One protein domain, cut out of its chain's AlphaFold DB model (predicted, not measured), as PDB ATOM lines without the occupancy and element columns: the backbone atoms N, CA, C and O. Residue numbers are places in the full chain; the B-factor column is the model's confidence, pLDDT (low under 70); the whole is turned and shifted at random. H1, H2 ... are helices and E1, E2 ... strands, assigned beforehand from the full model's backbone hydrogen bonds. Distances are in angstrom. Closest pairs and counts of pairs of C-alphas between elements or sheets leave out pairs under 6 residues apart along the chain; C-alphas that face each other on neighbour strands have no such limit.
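This is residues 18 to 91 of the 99 residues of an uncharacterized protein of Phycisphaerae bacterium (UniProt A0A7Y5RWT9). A small, strongly twisted sheet of four strands, E1 to E4, has the long helix H1 over one face, packed there with residues 27 to 35, while a second long helix, H2, starts beside E3 and leads away as an arm whose residues 79 to 91 stick out free. The printed part has 74 residues with two named helices and four named strands, in the order H1 E1 E2 E3 E4 H2. The sheet's order is E1 - E2 - E3 - E4, all antiparallel, and the class is mixed, helices and strands. The whole is loose, with a radius of gyration of the C-alphas of 14.4 A, and spans 43 by 30 by 22 A.

Begin with the sheet: find C-alpha 40 at (3.197, -40.903, 51.273), where E1 starts, residues 40 to 44, 12.7 A long. E2 follows as residues 47 to 52, 15.9 A, then E3 as residues 55 to 62, 18.5 A, and E4 as residues 69 to 71, 6.5 A. Look back to C-alpha 18 at (-17.626, -19.826, 54.608); from there H1 runs to residue 36, 26.9 A. H2, residues 73 to 91, is 26.8 A long and ends at C-alpha 91, (-14.949, -44.027, 19.068).

The strands E1 E2 E3 E4 form a meander, each strand the antiparallel neighbour of the one before, and each successive pair is a hairpin. Between E1 and E2, find N 42 and O 49 within hydrogen-bond range at 2.8 A. Between E2 and E3, N 50 and O 60 are 2.8 A apart, and between E3 and E4, N 70 and O 61 are 2.8 A apart. E3 bends by 55 degrees at residue 58, and its pairing is staggered: residues 55 to 60 pair with E2, residues 60 to 62 with E4. H1 on one face of this sheet makes two layers, a helix layer and a strand layer, with a height over the sheet of 10.0 A. It lies over E3 and only just over E2, on which 3 of its C-alphas fall, and runs along the strands, at 18 degrees to E3 on the local plane. The closest C-alphas of H1 and E4 are those of Ala 27 and Gln 69, 7.2 A. H2 only grazes the sheet, with residues 73 to 78; its closest C-alphas with E3 are those of Leu 75 and Ile 58, 5.3 A. H1 and H2 are apart. In H1 and H2 every O i to N i+4 pair is within hydrogen-bond range.

The C-alphas farthest apart are those of Gly 46 and Ala 91, 44.5 A. Without the free stretch the body spans 36 by 23 by 23 A. The printed part has no cut and no long link. The mean pLDDT of the printed part is 83.6; residue 64 and residues 90 to 91 are under 70.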
ATOM      1  N   GLU A  18     -16.960 -18.515  54.668       84.81
ATOM      2  CA  GLU A  18     -17.626 -19.826  54.608       84.81
ATOM      3  C   GLU A  18     -17.237 -20.598  53.338       84.81
ATOM      4  O   GLU A  18     -16.996 -21.806  53.376       84.81
ATOM      5  N   ALA A  19     -17.136 -19.908  52.195       82.88
ATOM      6  CA  ALA A  19     -16.717 -20.525  50.940       82.88
ATOM      7  C   ALA A  19     -15.239 -20.952  50.960       82.88
ATOM      8  O   ALA A  19     -14.890 -21.984  50.379       82.88
ATOM      9  N   VAL A  20     -14.370 -20.173  51.613       80.81
ATOM     10  CA  VAL A  20     -12.958 -20.533  51.823       80.81
ATOM     11  C   VAL A  20     -12.842 -21.725  52.773       80.81
ATOM     12  O   VAL A  20     -12.127 -22.676  52.457       80.81
ATOM     13  N   ASP A  21     -13.586 -21.728  53.878       82.50
ATOM     14  CA  ASP A  21     -13.592 -22.823  54.848       82.50
ATOM     15  C   ASP A  21     -14.087 -24.134  54.219       82.50
ATOM     16  O   ASP A  21     -13.429 -25.169  54.324       82.50
ATOM     17  N   ALA A  22     -15.172 -24.087  53.440       83.81
ATOM     18  CA  ALA A  22     -15.679 -25.252  52.717       83.81
ATOM     19  C   ALA A  22     -14.640 -25.843  51.745       83.81
ATOM     20  O   ALA A  22     -14.497 -27.066  51.648       83.81
ATOM     21  N   LYS A  23     -13.880 -24.992  51.038       81.56
ATOM     22  CA  LYS A  23     -12.783 -25.441  50.163       81.56
ATOM     23  C   LYS A  23     -11.635 -26.061  50.953       81.56
ATOM     24  O   LYS A  23     -11.069 -27.059  50.511       81.56
ATOM     25  N   LEU A  24     -11.303 -25.500  52.112       83.19
ATOM     26  CA  LEU A  24     -10.262 -26.040  52.976       83.19
ATOM     27  C   LEU A  24     -10.651 -27.425  53.513       83.19
ATOM     28  O   LEU A  24      -9.864 -28.364  53.401       83.19
ATOM     29  N   GLN A  25     -11.883 -27.588  54.002       86.38
ATOM     30  CA  GLN A  25     -12.400 -28.880  54.465       86.38
ATOM     31  C   GLN A  25     -12.403 -29.939  53.351       86.38
ATOM     32  O   GLN A  25     -12.049 -31.099  53.579       86.38
ATOM     33  N   GLU A  26     -12.772 -29.549  52.127       86.50
ATOM     34  CA  GLU A  26     -12.702 -30.411  50.946       86.50
ATOM     35  C   GLU A  26     -11.262 -30.866  50.665       86.50
ATOM     36  O   GLU A  26     -11.014 -32.063  50.493       86.50
ATOM     37  N   ALA A  27     -10.301 -29.938  50.682       83.50
ATOM     38  CA  ALA A  27      -8.886 -30.234  50.471       83.50
ATOM     39  C   ALA A  27      -8.333 -31.195  51.537       83.50
ATOM     40  O   ALA A  27      -7.615 -32.150  51.222       83.50
ATOM     41  N   GLU A  28      -8.704 -30.995  52.803       87.44
ATOM     42  CA  GLU A  28      -8.332 -31.893  53.896       87.44
ATOM     43  C   GLU A  28      -8.936 -33.293  53.737       87.44
ATOM     44  O   GLU A  28      -8.258 -34.291  54.011       87.44
ATOM     45  N   ARG A  29     -10.187 -33.394  53.269       89.75
ATOM     46  CA  ARG A  29     -10.818 -34.688  52.983       89.75
ATOM     47  C   ARG A  29     -10.072 -35.425  51.875       89.75
ATOM     48  O   ARG A  29      -9.692 -36.577  52.076       89.75
ATOM     49  N   GLN A  30      -9.791 -34.753  50.760       86.38
ATOM     50  CA  GLN A  30      -9.040 -35.329  49.639       86.38
ATOM     51  C   GLN A  30      -7.640 -35.786  50.063       86.38
ATOM     52  O   GLN A  30      -7.187 -36.868  49.692       86.38
ATOM     53  N   LYS A  31      -6.957 -34.996  50.901       88.12
ATOM     54  CA  LYS A  31      -5.677 -35.390  51.498       88.12
ATOM     55  C   LYS A  31      -5.797 -36.708  52.268       88.12
ATOM     56  O   LYS A  31      -4.986 -37.606  52.044       88.12
ATOM     57  N   ARG A  32      -6.805 -36.848  53.137       90.19
ATOM     58  CA  ARG A  32      -7.024 -38.085  53.906       90.19
ATOM     59  C   ARG A  32      -7.330 -39.277  53.006       90.19
ATOM     60  O   ARG A  32      -6.846 -40.370  53.279       90.19
ATOM     61  N   GLU A  33      -8.106 -39.083  51.944       91.06
ATOM     62  CA  GLU A  33      -8.405 -40.136  50.963       91.06
ATOM     63  C   GLU A  33      -7.125 -40.640  50.275       91.06
ATOM     64  O   GLU A  33      -6.915 -41.850  50.167       91.06
ATOM     65  N   LEU A  34      -6.220 -39.736  49.883       90.50
ATOM     66  CA  LEU A  34      -4.921 -40.106  49.308       90.50
ATOM     67  C   LEU A  34      -4.026 -40.834  50.320       90.50
ATOM     68  O   LEU A  34      -3.419 -41.854  49.988       90.50
ATOM     69  N   GLU A  35      -3.963 -40.350  51.562       91.44
ATOM     70  CA  GLU A  35      -3.226 -41.013  52.646       91.44
ATOM     71  C   GLU A  35      -3.761 -42.436  52.899       91.44
ATOM     72  O   GLU A  35      -2.980 -43.382  53.006       91.44
ATOM     73  N   GLN A  36      -5.088 -42.618  52.916       94.38
ATOM     74  CA  GLN A  36      -5.735 -43.933  53.038       94.38
ATOM     75  C   GLN A  36      -5.465 -44.839  51.828       94.38
ATOM     76  O   GLN A  36      -5.320 -46.050  51.993       94.38
ATOM     77  N   ALA A  37      -5.331 -44.264  50.630       90.19
ATOM     78  CA  ALA A  37      -4.897 -44.966  49.422       90.19
ATOM     79  C   ALA A  37      -3.388 -45.306  49.420       90.19
ATOM     80  O   ALA A  37      -2.872 -45.841  48.437       90.19
ATOM     81  N   GLY A  38      -2.669 -45.010  50.507       91.38
ATOM     82  CA  GLY A  38      -1.263 -45.358  50.693       91.38
ATOM     83  C   GLY A  38      -0.282 -44.351  50.101       91.38
ATOM     84  O   GLY A  38       0.904 -44.665  49.978       91.38
ATOM     85  N   TRP A  39      -0.741 -43.156  49.727       93.56
ATOM     86  CA  TRP A  39       0.158 -42.083  49.312       93.56
ATOM     87  C   TRP A  39       0.982 -41.599  50.499       93.56
ATOM     88  O   TRP A  39       0.511 -41.543  51.634       93.56
ATOM     89  N   GLN A  40       2.239 -41.257  50.232       92.06
ATOM     90  CA  GLN A  40       3.197 -40.903  51.273       92.06
ATOM     91  C   GLN A  40       3.658 -39.463  51.127       92.06
ATOM     92  O   GLN A  40       3.993 -39.019  50.026       92.06
ATOM     93  N   TRP A  41       3.727 -38.756  52.253       91.25
ATOM     94  CA  TRP A  41       4.331 -37.433  52.298       91.25
ATOM     95  C   TRP A  41       5.809 -37.511  51.941       91.25
ATOM     96  O   TRP A  41       6.562 -38.311  52.501       91.25
ATOM     97  N   ARG A  42       6.228 -36.642  51.028       88.69
ATOM     98  CA  ARG A  42       7.631 -36.373  50.732       88.69
ATOM     99  C   ARG A  42       7.872 -34.880  50.739       88.69
ATOM    100  O   ARG A  42       6.957 -34.082  50.550       88.69
ATOM    101  N   GLU A  43       9.122 -34.529  50.961       87.19
ATOM    102  CA  GLU A  43       9.594 -33.159  50.880       87.19
ATOM    103  C   GLU A  43      10.607 -33.069  49.743       87.19
ATOM    104  O   GLU A  43      11.463 -33.943  49.585       87.19
ATOM    105  N   THR A  44      10.466 -32.062  48.893       80.56
ATOM    106  CA  THR A  44      11.361 -31.808  47.764       80.56
ATOM    107  C   THR A  44      11.533 -30.305  47.647       80.56
ATOM    108  O   THR A  44      10.545 -29.582  47.561       80.56
ATOM    109  N   ASP A  45      12.779 -29.837  47.724       81.00
ATOM    110  CA  ASP A  45      13.133 -28.415  47.633       81.00
ATOM    111  C   ASP A  45      12.322 -27.510  48.587       81.00
ATOM    112  O   ASP A  45      11.889 -26.417  48.231       81.00
ATOM    113  N   GLY A  46      12.076 -27.991  49.814       79.75
ATOM    114  CA  GLY A  46      11.302 -27.279  50.841       79.75
ATOM    115  C   GLY A  46       9.783 -27.315  50.648       79.75
ATOM    116  O   GLY A  46       9.051 -26.743  51.452       79.75
ATOM    117  N   THR A  47       9.293 -28.008  49.617       79.75
ATOM    118  CA  THR A  47       7.863 -28.187  49.346       79.75
ATOM    119  C   THR A  47       7.419 -29.584  49.762       79.75
ATOM    120  O   THR A  47       8.033 -30.585  49.387       79.75
ATOM    121  N   ARG A  48       6.327 -29.667  50.528       85.56
ATOM    122  CA  ARG A  48       5.694 -30.936  50.901       85.56
ATOM    123  C   ARG A  48       4.665 -31.361  49.861       85.56
ATOM    124  O   ARG A  48       3.808 -30.577  49.470       85.56
ATOM    125  N   LEU A  49       4.719 -32.629  49.474       90.19
ATOM    126  CA  LEU A  49       3.827 -33.243  48.496       90.19
ATOM    127  C   LEU A  49       3.421 -34.654  48.930       90.19
ATOM    128  O   LEU A  49       4.112 -35.292  49.725       90.19
ATOM    129  N   LEU A  50       2.313 -35.151  48.389       91.31
ATOM    130  CA  LEU A  50       1.908 -36.551  48.481       91.31
ATOM    131  C   LEU A  50       2.349 -37.270  47.207       91.31
ATOM    132  O   LEU A  50       1.992 -36.866  46.101       91.31
ATOM    133  N   ALA A  51       3.126 -38.340  47.358       90.50
ATOM    134  CA  ALA A  51       3.623 -39.158  46.257       90.50
ATOM    135  C   ALA A  51       2.909 -40.513  46.208       90.50
ATOM    136  O   ALA A  51       2.678 -41.147  47.243       90.50
ATOM    137  N   HIS A  52       2.599 -40.971  44.998       90.88
ATOM    138  CA  HIS A  52       1.933 -42.244  44.761       90.88
ATOM    139  C   HIS A  52       2.842 -43.422  45.166       90.88
ATOM    140  O   HIS A  52       4.022 -43.444  44.796       90.88
ATOM    141  N   PRO A  53       2.317 -44.447  45.864       87.81
ATOM    142  CA  PRO A  53       3.138 -45.507  46.461       87.81
ATOM    143  C   PRO A  53       3.918 -46.338  45.438       87.81
ATOM    144  O   PRO A  53       5.063 -46.707  45.680       87.81
ATOM    145  N   ALA A  54       3.322 -46.616  44.276       86.31
ATOM    146  CA  ALA A  54       3.965 -47.413  43.228       86.31
ATOM    147  C   ALA A  54       4.786 -46.578  42.230       86.31
ATOM    148  O   ALA A  54       5.524 -47.138  41.425       86.31
ATOM    149  N   ASN A  55       4.624 -45.251  42.231       83.81
ATOM    150  CA  ASN A  55       5.277 -44.386  41.256       83.81
ATOM    151  C   ASN A  55       5.534 -42.998  41.867       83.81
ATOM    152  O   ASN A  55       4.676 -42.127  41.763       83.81
ATOM    153  N   PRO A  56       6.699 -42.773  42.495       79.19
ATOM    154  CA  PRO A  56       6.975 -41.540  43.236       79.19
ATOM    155  C   PRO A  56       7.057 -40.286  42.351       79.19
ATOM    156  O   PRO A  56       6.985 -39.167  42.856       79.19
ATOM    157  N   ASP A  57       7.187 -40.465  41.036       80.75
ATOM    158  CA  ASP A  57       7.104 -39.385  40.055       80.75
ATOM    159  C   ASP A  57       5.678 -38.838  39.875       80.75
ATOM    160  O   ASP A  57       5.499 -37.723  39.387       80.75
ATOM    161  N   ILE A  58       4.665 -39.630  40.237       85.44
ATOM    162  CA  ILE A  58       3.284 -39.175  40.336       85.44
ATOM    163  C   ILE A  58       3.124 -38.592  41.730       85.44
ATOM    164  O   ILE A  58       3.090 -39.310  42.731       85.44
ATOM    165  N   ASN A  59       3.034 -37.273  41.783       87.44
ATOM    166  CA  ASN A  59       2.774 -36.557  43.013       87.44
ATOM    167  C   ASN A  59       1.735 -35.451  42.836       87.44
ATOM    168  O   ASN A  59       1.381 -35.052  41.719       87.44
ATOM    169  N   VAL A  60       1.236 -35.022  43.985       89.38
ATOM    170  CA  VAL A  60       0.243 -33.978  44.177       89.38
ATOM    171  C   VAL A  60       0.752 -33.068  45.287       89.38
ATOM    172  O   VAL A  60       1.188 -33.563  46.330       89.38
ATOM    173  N   TRP A  61       0.667 -31.755  45.102       86.88
ATOM    174  CA  TRP A  61       0.845 -30.795  46.189       86.88
ATOM    175  C   TRP A  61      -0.453 -30.022  46.423       86.88
ATOM    176  O   TRP A  61      -1.296 -29.915  45.535       86.88
ATOM    177  N   PHE A  62      -0.625 -29.525  47.644       82.12
ATOM    178  CA  PHE A  62      -1.795 -28.751  48.046       82.12
ATOM    179  C   PHE A  62      -1.344 -27.331  48.354       82.12
ATOM    180  O   PHE A  62      -0.388 -27.144  49.111       82.12
ATOM    181  N   ASP A  63      -2.006 -26.349  47.754       80.88
ATOM    182  CA  ASP A  63      -1.787 -24.948  48.088       80.88
ATOM    183  C   ASP A  63      -2.338 -24.681  49.504       80.88
ATOM    184  O   ASP A  63      -3.524 -24.912  49.753       80.88
ATOM    185  N   PRO A  64      -1.504 -24.225  50.456       69.19
ATOM    186  CA  PRO A  64      -1.932 -24.024  51.838       69.19
ATOM    187  C   PRO A  64      -2.864 -22.816  52.027       69.19
ATOM    188  O   PRO A  64      -3.472 -22.698  53.086       69.19
ATOM    189  N   TYR A  65      -2.962 -21.918  51.045       73.19
ATOM    190  CA  TYR A  65      -3.780 -20.706  51.108       73.19
ATOM    191  C   TYR A  65      -5.121 -20.875  50.401       73.19
ATOM    192  O   TYR A  65      -6.118 -20.307  50.838       73.19
ATOM    193  N   THR A  66      -5.151 -21.635  49.306       74.75
ATOM    194  CA  THR A  66      -6.376 -21.833  48.512       74.75
ATOM    195  C   THR A  66      -7.013 -23.206  48.713       74.75
ATOM    196  O   THR A  66      -8.151 -23.415  48.294       74.75
ATOM    197  N   GLY A  67      -6.293 -24.149  49.333       70.00
ATOM    198  CA  GLY A  67      -6.691 -25.555  49.415       70.00
ATOM    199  C   GLY A  67      -6.627 -26.271  48.063       70.00
ATOM    200  O   GLY A  67      -7.042 -27.424  47.953       70.00
ATOM    201  N   GLU A  68      -6.135 -25.615  47.010       81.44
ATOM    202  CA  GLU A  68      -6.170 -26.184  45.670       81.44
ATOM    203  C   GLU A  68      -5.189 -27.342  45.524       81.44
ATOM    204  O   GLU A  68      -4.022 -27.283  45.923       81.44
ATOM    205  N   GLN A  69      -5.681 -28.404  44.892       82.62
ATOM    206  CA  GLN A  69      -4.875 -29.540  44.504       82.62
ATOM    207  C   GLN A  69      -4.154 -29.228  43.194       82.62
ATOM    208  O   GLN A  69      -4.767 -28.952  42.163       82.62
ATOM    209  N   LEU A  70      -2.835 -29.333  43.218       83.75
ATOM    210  CA  LEU A  70      -1.987 -29.082  42.069       83.75
ATOM    211  C   LEU A  70      -1.249 -30.373  41.711       83.75
ATOM    212  O   LEU A  70      -0.600 -31.025  42.535       83.75
ATOM    213  N   LEU A  71      -1.414 -30.777  40.455       84.44
ATOM    214  CA  LEU A  71      -0.979 -32.074  39.954       84.44
ATOM    215  C   LEU A  71       0.408 -31.968  39.320       84.44
ATOM    216  O   LEU A  71       0.683 -31.045  38.552       84.44
ATOM    217  N   SER A  72       1.258 -32.964  39.562       82.50
ATOM    218  CA  SER A  72       2.540 -33.066  38.860       82.50
ATOM    219  C   SER A  72       2.366 -33.147  37.334       82.50
ATOM    220  O   SER A  72       1.431 -33.794  36.848       82.50
ATOM    221  N   PRO A  73       3.299 -32.590  36.534       82.31
ATOM    222  CA  PRO A  73       3.239 -32.673  35.073       82.31
ATOM    223  C   PRO A  73       3.125 -34.105  34.530       82.31
ATOM    224  O   PRO A  73       2.401 -34.340  33.563       82.31
ATOM    225  N   LYS A  74       3.793 -35.078  35.168       79.50
ATOM    226  CA  LYS A  74       3.713 -36.501  34.796       79.50
ATOM    227  C   LYS A  74       2.325 -37.092  35.055       79.50
ATOM    228  O   LYS A  74       1.829 -37.841  34.216       79.50
ATOM    229  N   LEU A  75       1.676 -36.736  36.167       81.06
ATOM    230  CA  LEU A  75       0.291 -37.137  36.429       81.06
ATOM    231  C   LEU A  75      -0.661 -36.528  35.394       81.06
ATOM    232  O   LEU A  75      -1.481 -37.241  34.825       81.06
ATOM    233  N   VAL A  76      -0.500 -35.241  35.077       84.44
ATOM    234  CA  VAL A  76      -1.298 -34.570  34.036       84.44
ATOM    235  C   VAL A  76      -1.123 -35.248  32.676       84.44
ATOM    236  O   VAL A  76      -2.103 -35.457  31.964       84.44
ATOM    237  N   GLN A  77       0.107 -35.610  32.305       85.56
ATOM    238  CA  GLN A  77       0.374 -36.333  31.063       85.56
ATOM    239  C   GLN A  77      -0.337 -37.691  31.038       85.56
ATOM    240  O   GLN A  77      -1.008 -38.001  30.058       85.56
ATOM    241  N   ARG A  78      -0.264 -38.457  32.131       81.31
ATOM    242  CA  ARG A  78      -0.936 -39.757  32.257       81.31
ATOM    243  C   ARG A  78      -2.456 -39.640  32.122       81.31
ATOM    244  O   ARG A  78      -3.057 -40.392  31.366       81.31
ATOM    245  N   LEU A  79      -3.062 -38.667  32.805       80.31
ATOM    246  CA  LEU A  79      -4.505 -38.408  32.727       80.31
ATOM    247  C   LEU A  79      -4.942 -38.059  31.298       80.31
ATOM    248  O   LEU A  79      -5.999 -38.497  30.854       80.31
ATOM    249  N   LYS A  80      -4.117 -37.308  30.558       83.19
ATOM    250  CA  LYS A  80      -4.366 -37.026  29.136       83.19
ATOM    251  C   LYS A  80      -4.305 -38.296  28.287       83.19
ATOM    252  O   LYS A  80      -5.210 -38.519  27.490       83.19
ATOM    253  N   GLU A  81      -3.284 -39.130  28.480       88.19
ATOM    254  CA  GLU A  81      -3.132 -40.404  27.762       88.19
ATOM    255  C   GLU A  81      -4.302 -41.365  28.025       88.19
ATOM    256  O   GLU A  81      -4.789 -42.010  27.096       88.19
ATOM    257  N   ASP A  82      -4.770 -41.454  29.272       80.38
ATOM    258  CA  ASP A  82      -5.912 -42.297  29.631       80.38
ATOM    259  C   ASP A  82      -7.221 -41.744  29.039       80.38
ATOM    260  O   ASP A  82      -7.956 -42.495  28.398       80.38
ATOM    261  N   ALA A  83      -7.452 -40.427  29.103       80.94
ATOM    262  CA  ALA A  83      -8.609 -39.790  28.469       80.94
ATOM    263  C   ALA A  83      -8.607 -39.919  26.930       80.94
ATOM    264  O   ALA A  83      -9.666 -39.986  26.299       80.94
ATOM    265  N   ASP A  84      -7.432 -39.931  26.293       85.19
ATOM    266  CA  ASP A  84      -7.295 -40.213  24.859       85.19
ATOM    267  C   ASP A  84      -7.578 -41.692  24.547       85.19
ATOM    268  O   ASP A  84      -8.258 -41.990  23.564       85.19
ATOM    269  N   ARG A  85      -7.125 -42.624  25.400       80.81
ATOM    270  CA  ARG A  85      -7.416 -44.061  25.265       80.81
ATOM    271  C   ARG A  85      -8.911 -44.352  25.397       80.81
ATOM    272  O   ARG A  85      -9.448 -45.104  24.588       80.81
ATOM    273  N   GLU A  86      -9.592 -43.748  26.367       79.31
ATOM    274  CA  GLU A  86     -11.046 -43.881  26.539       79.31
ATOM    275  C   GLU A  86     -11.817 -43.303  25.346       79.31
ATOM    276  O   GLU A  86     -12.764 -43.925  24.853       79.31
ATOM    277  N   ARG A  87     -11.376 -42.157  24.809       77.12
ATOM    278  CA  ARG A  87     -11.941 -41.592  23.573       77.12
ATOM    279  C   ARG A  87     -11.773 -42.528  22.381       77.12
ATOM    280  O   ARG A  87     -12.703 -42.679  21.599       77.12
ATOM    281  N   GLN A  88     -10.632 -43.196  22.248       75.94
ATOM    282  CA  GLN A  88     -10.414 -44.172  21.174       75.94
ATOM    283  C   GLN A  88     -11.238 -45.454  21.370       75.94
ATOM    284  O   GLN A  88     -11.775 -45.985  20.402       75.94
ATOM    285  N   ALA A  89     -11.385 -45.927  22.611       76.38
ATOM    286  CA  ALA A  89     -12.197 -47.099  22.935       76.38
ATOM    287  C   ALA A  89     -13.698 -46.864  22.676       76.38
ATOM    288  O   ALA A  89     -14.398 -47.768  22.222       76.38
ATOM    289  N   THR A  90     -14.187 -45.647  22.921       65.00
ATOM    290  CA  THR A  90     -15.585 -45.251  22.673       65.00
ATOM    291  C   THR A  90     -15.849 -44.851  21.220       65.00
ATOM    292  O   THR A  90     -16.935 -45.111  20.712       65.00
ATOM    293  N   ALA A  91     -14.852 -44.318  20.502       62.03
ATOM    294  CA  ALA A  91     -14.949 -44.027  19.068       62.03
ATOM    295  C   ALA A  91     -15.093 -45.283  18.181       62.03
ATOM    296  O   ALA A  91     -15.463 -45.158  17.016       62.03
TER     297      ALA A  91